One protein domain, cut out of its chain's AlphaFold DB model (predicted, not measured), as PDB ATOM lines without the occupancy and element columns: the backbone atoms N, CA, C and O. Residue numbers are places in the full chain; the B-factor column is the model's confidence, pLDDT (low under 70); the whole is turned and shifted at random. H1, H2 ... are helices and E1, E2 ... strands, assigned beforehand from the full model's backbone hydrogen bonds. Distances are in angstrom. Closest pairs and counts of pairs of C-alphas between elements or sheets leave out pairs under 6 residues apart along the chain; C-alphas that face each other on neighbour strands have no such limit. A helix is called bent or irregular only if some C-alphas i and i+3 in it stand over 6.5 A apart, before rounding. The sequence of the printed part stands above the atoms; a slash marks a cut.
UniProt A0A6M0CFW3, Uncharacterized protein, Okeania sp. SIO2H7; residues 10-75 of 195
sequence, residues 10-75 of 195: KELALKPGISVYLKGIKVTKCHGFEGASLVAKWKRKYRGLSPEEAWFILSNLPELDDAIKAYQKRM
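Overview. This is residues 10 to 75 of the 195 residues of an uncharacterized protein of Okeania sp. SIO2H7 (UniProt A0A6M0CFW3). Two long strands, E1 and E2, run side by side as a hairpin that bends by about a right angle partway along, and a short third strand, E3, joins E2 to complete a small, strongly twisted sheet with one helix, H1, crossing one of its faces. The turn of that hairpin lies at one end of the elongated outline, and the long link between E2 and E3, residues 42 to 54, loops out to the other end. The printed part has 66 residues with three named strands and then one named helix, E1 E2 E3 H1; the sheet order is E1, E2, E3, antiparallel throughout, and the class is mixed, helices and strands. The strands form a meander, each the antiparallel neighbour of the one before, and with H1 on one face there are two layers, a sheet and a helix. The whole is only just compact, close to loose, with a radius of gyration of the C-alphas of 12.7 A and spans of 40 by 25 by 19 A.

Along the chain. The printed part begins at Lys 10, C-alpha (109.905, 143.917, 99.794). E1, residues 19 to 28, starts at C-alpha 19 (108.546, 141.295, 113.849), measures 21.1 A and bends by 93 degrees at residue 24. E2, residues 32 to 41, measures 22.8 A and bends by 89 degrees at residue 35. E3, residues 55 to 59, measures 12.1 A. H1, residues 64 to 75, measures 18.8 A and ends at C-alpha 75 (125.079, 130.301, 112.537). H1 is irregular, but only just: C-alphas 72 and 75 are 6.7 A apart.

Arrangement. E2 is the inner strand, and E1 and E3 are edge strands. The hairpin of E1 and E2 is antiparallel at 159 degrees, with N 22 and O 38 at 2.9 A and N 33 and O 27 at 2.8 A, within hydrogen-bond range. The hairpin of E2 and E3 is antiparallel at 138 degrees, with N 39 and O 57 at 2.8 A, within hydrogen-bond range. H1 is on the sheet at a height of 9.1 A, over E3 and only just over E2, on which 3 of its C-alphas fall. On the local plane its line stands at 68 degrees to that of E3, across the strands. The closest C-alphas of E3 and H1 are those of Ser 59 and Ala 67, 6.3 A apart. In H1, 5 of 8 O i to N i+4 pairs are within hydrogen-bond range.

Size, cuts and confidence. The two C-alphas farthest apart are those of His 31 and Arg 47, 41.6 A. The printed part has no cut. The links E1 to E2 and E3 to H1 are tight, and the 13-residue link E2 to E3 is long. The mean pLDDT of the printed part is 86.3, and residues 29 to 31 are under 70.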
ATOM      1  N   LYS A  10     109.343 142.557  99.710       80.62
ATOM      2  CA  LYS A  10     109.905 143.917  99.794       80.62
ATOM      3  C   LYS A  10     108.858 144.997 100.103       80.62
ATOM      4  O   LYS A  10     109.216 146.049 100.617       80.62
ATOM      5  N   GLU A  11     107.590 144.745  99.780       84.69
ATOM      6  CA  GLU A  11     106.465 145.646 100.065       84.69
ATOM      7  C   GLU A  11     105.866 145.398 101.451       84.69
ATOM      8  O   GLU A  11     105.101 146.223 101.951       84.69
ATOM      9  N   LEU A  12     106.269 144.311 102.123       81.62
ATOM     10  CA  LEU A  12     106.062 144.168 103.557       81.62
ATOM     11  C   LEU A  12     106.903 145.265 104.226       81.62
ATOM     12  O   LEU A  12     108.107 145.101 104.407       81.62
ATOM     13  N   ALA A  13     106.284 146.411 104.520       76.62
ATOM     14  CA  ALA A  13     106.923 147.630 105.023       76.62
ATOM     15  C   ALA A  13     107.480 147.465 106.453       76.62
ATOM     16  O   ALA A  13     107.064 148.126 107.408       76.62
ATOM     17  N   LEU A  14     108.430 146.547 106.618       85.50
ATOM     18  CA  LEU A  14     109.111 146.257 107.865       85.50
ATOM     19  C   LEU A  14     110.021 147.421 108.218       85.50
ATOM     20  O   LEU A  14     110.702 147.997 107.373       85.50
ATOM     21  N   LYS A  15     110.072 147.736 109.508       86.44
ATOM     22  CA  LYS A  15     110.999 148.719 110.066       86.44
ATOM     23  C   LYS A  15     111.868 148.043 111.125       86.44
ATOM     24  O   LYS A  15     111.399 147.111 111.787       86.44
ATOM     25  N   PRO A  16     113.116 148.501 111.334       87.31
ATOM     26  CA  PRO A  16     113.976 147.984 112.393       87.31
ATOM     27  C   PRO A  16     113.268 147.967 113.755       87.31
ATOM     28  O   PRO A  16     112.851 149.007 114.258       87.31
ATOM     29  N   GLY A  17     113.186 146.791 114.376       85.69
ATOM     30  CA  GLY A  17     112.504 146.567 115.653       85.69
ATOM     31  C   GLY A  17     111.156 145.855 115.536       85.69
ATOM     32  O   GLY A  17     110.644 145.409 116.557       85.69
ATOM     33  N   ILE A  18     110.617 145.697 114.325       87.31
ATOM     34  CA  ILE A  18     109.344 145.011 114.084       87.31
ATOM     35  C   ILE A  18     109.588 143.531 113.774       87.31
ATOM     36  O   ILE A  18     110.555 143.161 113.099       87.31
ATOM     37  N   SER A  19     108.696 142.683 114.283       89.62
ATOM     38  CA  SER A  19     108.546 141.295 113.849       89.62
ATOM     39  C   SER A  19     107.092 141.053 113.447       89.62
ATOM     40  O   SER A  19     106.187 141.548 114.113       89.62
ATOM     41  N   VAL A  20     106.877 140.330 112.354       90.00
ATOM     42  CA  VAL A  20     105.562 139.994 111.797       90.00
ATOM     43  C   VAL A  20     105.485 138.485 111.644       90.00
ATOM     44  O   VAL A  20     106.478 137.843 111.295       90.00
ATOM     45  N   TYR A  21     104.306 137.928 111.895       91.75
ATOM     46  CA  TYR A  21     104.046 136.513 111.715       91.75
ATOM     47  C   TYR A  21     102.747 136.311 110.947       91.75
ATOM     48  O   TYR A  21     101.672 136.640 111.443       91.75
ATOM     49  N   LEU A  22     102.859 135.804 109.723       89.50
ATOM     50  CA  LEU A  22     101.730 135.528 108.845       89.50
ATOM     51  C   LEU A  22     101.538 134.014 108.777       89.50
ATOM     52  O   LEU A  22     102.427 133.309 108.303       89.50
ATOM     53  N   LYS A  23     100.408 133.517 109.282       90.06
ATOM     54  CA  LYS A  23     100.072 132.085 109.312       90.06
ATOM     55  C   LYS A  23      99.181 131.713 108.132       90.06
ATOM     56  O   LYS A  23      98.358 132.520 107.712       90.06
ATOM     57  N   GLY A  24      99.318 130.478 107.649       86.06
ATOM     58  CA  GLY A  24      98.440 129.914 106.619       86.06
ATOM     59  C   GLY A  24      98.545 130.609 105.264       86.06
ATOM     60  O   GLY A  24      97.596 130.575 104.488       86.06
ATOM     61  N   ILE A  25      99.674 131.261 104.978       86.94
ATOM     62  CA  ILE A  25      99.849 131.982 103.724       86.94
ATOM     63  C   ILE A  25     100.281 131.045 102.601       86.94
ATOM     64  O   ILE A  25     100.947 130.027 102.812       86.94
ATOM     65  N   LYS A  26      99.941 131.450 101.382       86.56
ATOM     66  CA  LYS A  26     100.470 130.865 100.160       86.56
ATOM     67  C   LYS A  26     101.742 131.606  99.767       86.56
ATOM     68  O   LYS A  26     101.756 132.831  99.674       86.56
ATOM     69  N   VAL A  27     102.822 130.867  99.553       84.12
ATOM     70  CA  VAL A  27     104.120 131.415  99.144       84.12
ATOM     71  C   VAL A  27     104.505 130.798  97.813       84.12
ATOM     72  O   VAL A  27     104.357 129.597  97.615       84.12
ATOM     73  N   THR A  28     105.012 131.606  96.890       82.12
ATOM     74  CA  THR A  28     105.466 131.125  95.585       82.12
ATOM     75  C   THR A  28     106.811 131.740  95.220       82.12
ATOM     76  O   THR A  28     107.090 132.901  95.518       82.12
ATOM     77  N   LYS A  29     107.649 130.931  94.569       68.88
ATOM     78  CA  LYS A  29     108.821 131.392  93.807       68.88
ATOM     79  C   LYS A  29     108.764 130.883  92.364       68.88
ATOM     80  O   LYS A  29     109.094 131.629  91.452       68.88
ATOM     81  N   CYS A  30     108.316 129.638  92.177       68.50
ATOM     82  CA  CYS A  30     108.047 129.024  90.868       68.50
ATOM     83  C   CYS A  30     106.765 128.171  90.901       68.50
ATOM     84  O   CYS A  30     105.940 128.280  90.006       68.50
ATOM     85  N   HIS A  31     106.584 127.367  91.957       69.06
ATOM     86  CA  HIS A  31     105.358 126.613  92.241       69.06
ATOM     87  C   HIS A  31     104.800 127.060  93.600       69.06
ATOM     88  O   HIS A  31     105.578 127.404  94.497       69.06
ATOM     89  N   GLY A  32     103.473 127.107  93.733       72.44
ATOM     90  CA  GLY A  32     102.802 127.546  94.957       72.44
ATOM     91  C   GLY A  32     102.946 126.532  96.094       72.44
ATOM     92  O   GLY A  32     102.780 125.334  95.886       72.44
ATOM     93  N   PHE A  33     103.247 127.027  97.292       79.38
ATOM     94  CA  PHE A  33     103.272 126.273  98.540       79.38
ATOM     95  C   PHE A  33     102.247 126.882  99.506       79.38
ATOM     96  O   PHE A  33     102.341 128.063  99.841       79.38
ATOM     97  N   GLU A  34     101.252 126.093  99.910       81.81
ATOM     98  CA  GLU A  34     100.110 126.532 100.725       81.81
ATOM     99  C   GLU A  34     100.255 126.136 102.200       81.81
ATOM    100  O   GLU A  34     100.995 125.215 102.546       81.81
ATOM    101  N   GLY A  35      99.554 126.853 103.086       81.25
ATOM    102  CA  GLY A  35      99.524 126.553 104.524       81.25
ATOM    103  C   GLY A  35     100.810 126.904 105.281       81.25
ATOM    104  O   GLY A  35     100.992 126.492 106.426       81.25
ATOM    105  N   ALA A  36     101.713 127.671 104.669       85.19
ATOM    106  CA  ALA A  36     102.985 128.027 105.276       85.19
ATOM    107  C   ALA A  36     102.831 129.144 106.308       85.19
ATOM    108  O   ALA A  36     101.931 129.980 106.211       85.19
ATOM    109  N   SER A  37     103.765 129.224 107.258       90.69
ATOM    110  CA  SER A  37     103.895 130.418 108.090       90.69
ATOM    111  C   SER A  37     105.146 131.202 107.713       90.69
ATOM    112  O   SER A  37     106.239 130.646 107.615       90.69
ATOM    113  N   LEU A  38     104.999 132.507 107.502       91.81
ATOM    114  CA  LEU A  38     106.096 133.424 107.226       91.81
ATOM    115  C   LEU A  38     106.357 134.293 108.447       91.81
ATOM    116  O   LEU A  38     105.502 135.052 108.901       91.81
ATOM    117  N   VAL A  39     107.584 134.216 108.937       93.31
ATOM    118  CA  VAL A  39     108.117 135.105 109.959       93.31
ATOM    119  C   VAL A  39     108.981 136.148 109.285       93.31
ATOM    120  O   VAL A  39     109.940 135.814 108.592       93.31
ATOM    121  N   ALA A  40     108.692 137.414 109.547       92.25
ATOM    122  CA  ALA A  40     109.558 138.506 109.161       92.25
ATOM    123  C   ALA A  40     110.105 139.208 110.406       92.25
ATOM    124  O   ALA A  40     109.347 139.536 111.315       92.25
ATOM    125  N   LYS A  41     111.416 139.437 110.486       91.44
ATOM    126  CA  LYS A  41     112.058 140.072 111.644       91.44
ATOM    127  C   LYS A  41     113.143 141.038 111.215       91.44
ATOM    128  O   LYS A  41     114.158 140.621 110.663       91.44
ATOM    129  N   TRP A  42     113.011 142.303 111.602       91.50
ATOM    130  CA  TRP A  42     114.102 143.265 111.481       91.50
ATOM    131  C   TRP A  42     114.658 143.602 112.857       91.50
ATOM    132  O   TRP A  42     113.975 144.149 113.724       91.50
ATOM    133  N   LYS A  43     115.932 143.280 113.083       87.88
ATOM    134  CA  LYS A  43     116.609 143.623 114.335       87.88
ATOM    135  C   LYS A  43     116.611 145.142 114.549       87.88
ATOM    136  O   LYS A  43     116.943 145.903 113.644       87.88
ATOM    137  N   ARG A  44     116.279 145.570 115.771       88.25
ATOM    138  CA  ARG A  44     116.274 146.984 116.176       88.25
ATOM    139  C   ARG A  44     117.647 147.634 115.964       88.25
ATOM    140  O   ARG A  44     118.677 147.015 116.241       88.25
ATOM    141  N   LYS A  45     117.639 148.904 115.546       85.50
ATOM    142  CA  LYS A  45     118.826 149.772 115.517       85.50
ATOM    143  C   LYS A  45     119.388 149.959 116.928       85.50
ATOM    144  O   LYS A  45     118.651 150.308 117.849       85.50
ATOM    145  N   TYR A  46     120.692 149.764 117.096       79.56
ATOM    146  CA  TYR A  46     121.399 150.029 118.348       79.56
ATOM    147  C   TYR A  46     122.678 150.814 118.068       79.56
ATOM    148  O   TYR A  46     123.508 150.364 117.284       79.56
ATOM    149  N   ARG A  47     122.842 151.979 118.715       82.44
ATOM    150  CA  ARG A  47     123.979 152.900 118.495       82.44
ATOM    151  C   ARG A  47     124.227 153.204 117.007       82.44
ATOM    152  O   ARG A  47     125.351 153.111 116.532       82.44
ATOM    153  N   GLY A  48     123.157 153.482 116.261       77.75
ATOM    154  CA  GLY A  48     123.220 153.761 114.820       77.75
ATOM    155  C   GLY A  48     123.405 152.533 113.916       77.75
ATOM    156  O   GLY A  48     123.226 152.653 112.711       77.75
ATOM    157  N   LEU A  49     123.679 151.348 114.471       74.19
ATOM    158  CA  LEU A  49     123.919 150.120 113.710       74.19
ATOM    159  C   LEU A  49     122.658 149.246 113.650       74.19
ATOM    160  O   LEU A  49     122.062 148.912 114.680       74.19
ATOM    161  N   SER A  50     122.281 148.818 112.447       77.44
ATOM    162  CA  SER A  50     121.295 147.757 112.196       77.44
ATOM    163  C   SER A  50     121.783 146.839 111.083       77.44
ATOM    164  O   SER A  50     122.583 147.278 110.262       77.44
ATOM    165  N   PRO A  51     121.291 145.589 111.022       80.56
ATOM    166  CA  PRO A  51     121.407 144.798 109.805       80.56
ATOM    167  C   PRO A  51     120.783 145.554 108.631       80.56
ATOM    168  O   PRO A  51     119.745 146.203 108.811       80.56
ATOM    169  N   GLU A  52     121.417 145.445 107.469       83.88
ATOM    170  CA  GLU A  52     120.958 146.051 106.216       83.88
ATOM    171  C   GLU A  52     119.599 145.489 105.789       83.88
ATOM    172  O   GLU A  52     118.762 146.227 105.280       83.88
ATOM    173  N   GLU A  53     119.338 144.217 106.106       87.19
ATOM    174  CA  GLU A  53     118.138 143.501 105.680       87.19
ATOM    175  C   GLU A  53     117.366 142.870 106.848       87.19
ATOM    176  O   GLU A  53     117.922 142.500 107.893       87.19
ATOM    177  N   ALA A  54     116.053 142.725 106.652       90.06
ATOM    178  CA  ALA A  54     115.185 141.942 107.519       90.06
ATOM    179  C   ALA A  54     115.322 140.442 107.216       90.06
ATOM    180  O   ALA A  54     115.568 140.024 106.087       90.06
ATOM    181  N   TRP A  55     115.112 139.607 108.227       92.25
ATOM    182  CA  TRP A  55     114.946 138.174 108.023       92.25
ATOM    183  C   TRP A  55     113.537 137.880 107.540       92.25
ATOM    184  O   TRP A  55     112.585 138.340 108.164       92.25
ATOM    185  N   PHE A  56     113.423 137.057 106.503       92.06
ATOM    186  CA  PHE A  56     112.184 136.413 106.081       92.06
ATOM    187  C   PHE A  56     112.386 134.902 106.181       92.06
ATOM    188  O   PHE A  56     113.285 134.344 105.554       92.06
ATOM    189  N   ILE A  57     111.599 134.253 107.030       92.69
ATOM    190  CA  ILE A  57     111.774 132.861 107.429       92.69
ATOM    191  C   ILE A  57     110.457 132.144 107.166       92.69
ATOM    192  O   ILE A  57     109.443 132.452 107.789       92.69
ATOM    193  N   LEU A  58     110.481 131.169 106.263       92.38
ATOM    194  CA  LEU A  58     109.381 130.227 106.114       92.38
ATOM    195  C   LEU A  58     109.506 129.165 107.212       92.38
ATOM    196  O   LEU A  58     110.576 128.578 107.382       92.38
ATOM    197  N   SER A  59     108.449 128.949 107.988       91.00
ATOM    198  CA  SER A  59     108.469 128.057 109.143       91.00
ATOM    199  C   SER A  59     107.164 127.280 109.283       91.00
ATOM    200  O   SER A  59     106.084 127.779 108.974       91.00
ATOM    201  N   ASN A  60     107.283 126.055 109.785       90.38
ATOM    202  CA  ASN A  60     106.179 125.224 110.258       90.38
ATOM    203  C   ASN A  60     106.038 125.262 111.793       90.38
ATOM    204  O   ASN A  60     105.228 124.527 112.348       90.38
ATOM    205  N   LEU A  61     106.848 126.070 112.487       91.38
ATOM    206  CA  LEU A  61     106.754 126.221 113.935       91.38
ATOM    207  C   LEU A  61     105.541 127.091 114.284       91.38
ATOM    208  O   LEU A  61     105.291 128.057 113.563       91.38
ATOM    209  N   PRO A  62     104.806 126.767 115.366       87.88
ATOM    210  CA  PRO A  62     103.521 127.397 115.685       87.88
ATOM    211  C   PRO A  62     103.653 128.821 116.236       87.88
ATOM    212  O   PRO A  62     102.714 129.613 116.116       87.88
ATOM    213  N   GLU A  63     104.811 129.139 116.821       90.94
ATOM    214  CA  GLU A  63     105.074 130.391 117.523       90.94
ATOM    215  C   GLU A  63     106.200 131.196 116.868       90.94
ATOM    216  O   GLU A  63     107.249 130.667 116.477       90.94
ATOM    217  N   LEU A  64     106.001 132.517 116.807       90.62
ATOM    218  CA  LEU A  64     106.955 133.478 116.245       90.62
ATOM    219  C   LEU A  64     108.330 133.370 116.920       90.62
ATOM    220  O   LEU A  64     109.367 133.326 116.250       90.62
ATOM    221  N   ASP A  65     108.341 133.314 118.249       91.94
ATOM    222  CA  ASP A  65     109.576 133.265 119.025       91.94
ATOM    223  C   ASP A  65     110.362 131.975 118.791       91.94
ATOM    224  O   ASP A  65     111.593 132.015 118.743       91.94
ATOM    225  N   ASP A  66     109.683 130.848 118.594       93.25
ATOM    226  CA  ASP A  66     110.338 129.567 118.337       93.25
ATOM    227  C   ASP A  66     110.970 129.537 116.950       93.25
ATOM    228  O   ASP A  66     112.130 129.138 116.815       93.25
ATOM    229  N   ALA A  67     110.276 130.058 115.935       93.62
ATOM    230  CA  ALA A  67     110.825 130.224 114.591       93.62
ATOM    231  C   ALA A  67     112.073 131.116 114.579       93.62
ATOM    232  O   ALA A  67     113.099 130.767 113.989       93.62
ATOM    233  N   ILE A  68     112.030 132.241 115.296       92.62
ATOM    234  CA  ILE A  68     113.179 133.136 115.452       92.62
ATOM    235  C   ILE A  68     114.330 132.426 116.174       92.62
ATOM    236  O   ILE A  68     115.467 132.485 115.704       92.62
ATOM    237  N   LYS A  69     114.068 131.781 117.320       92.56
ATOM    238  CA  LYS A  69     115.091 131.082 118.118       92.56
ATOM    239  C   LYS A  69     115.724 129.941 117.328       92.56
ATOM    240  O   LYS A  69     116.932 129.738 117.425       92.56
ATOM    241  N   ALA A  70     114.938 129.203 116.547       92.94
ATOM    242  CA  ALA A  70     115.431 128.152 115.668       92.94
ATOM    243  C   ALA A  70     116.346 128.735 114.584       92.94
ATOM    244  O   ALA A  70     117.487 128.293 114.446       92.94
ATOM    245  N   TYR A  71     115.905 129.788 113.889       92.44
ATOM    246  CA  TYR A  71     116.702 130.424 112.838       92.44
ATOM    247  C   TYR A  71     118.005 131.037 113.369       92.44
ATOM    248  O   TYR A  71     119.049 130.934 112.729       92.44
ATOM    249  N   GLN A  72     117.998 131.605 114.579       89.75
ATOM    250  CA  GLN A  72     119.207 132.129 115.226       89.75
ATOM    251  C   GLN A  72     120.304 131.072 115.418       89.75
ATOM    252  O   GLN A  72     121.487 131.416 115.394       89.75
ATOM    253  N   LYS A  73     119.938 129.794 115.577       89.56
ATOM    254  CA  LYS A  73     120.898 128.691 115.719       89.56
ATOM    255  C   LYS A  73     121.598 128.337 114.404       89.56
ATOM    256  O   LYS A  73     122.617 127.654 114.456       89.56
ATOM    257  N   ARG A  74     121.119 128.828 113.248       88.50
ATOM    258  CA  ARG A  74     121.704 128.564 111.919       88.50
ATOM    259  C   ARG A  74     123.204 128.848 111.882       88.50
ATOM    260  O   ARG A  74     123.947 128.058 111.315       88.50
ATOM    261  N   MET A  75     123.659 129.918 112.536       82.12
ATOM    262  CA  MET A  75     125.079 130.301 112.537       82.12
ATOM    263  C   MET A  75     125.987 129.267 113.227       82.12
ATOM    264  O   MET A  75     127.196 129.285 113.020       82.12
TER     265      MET A  75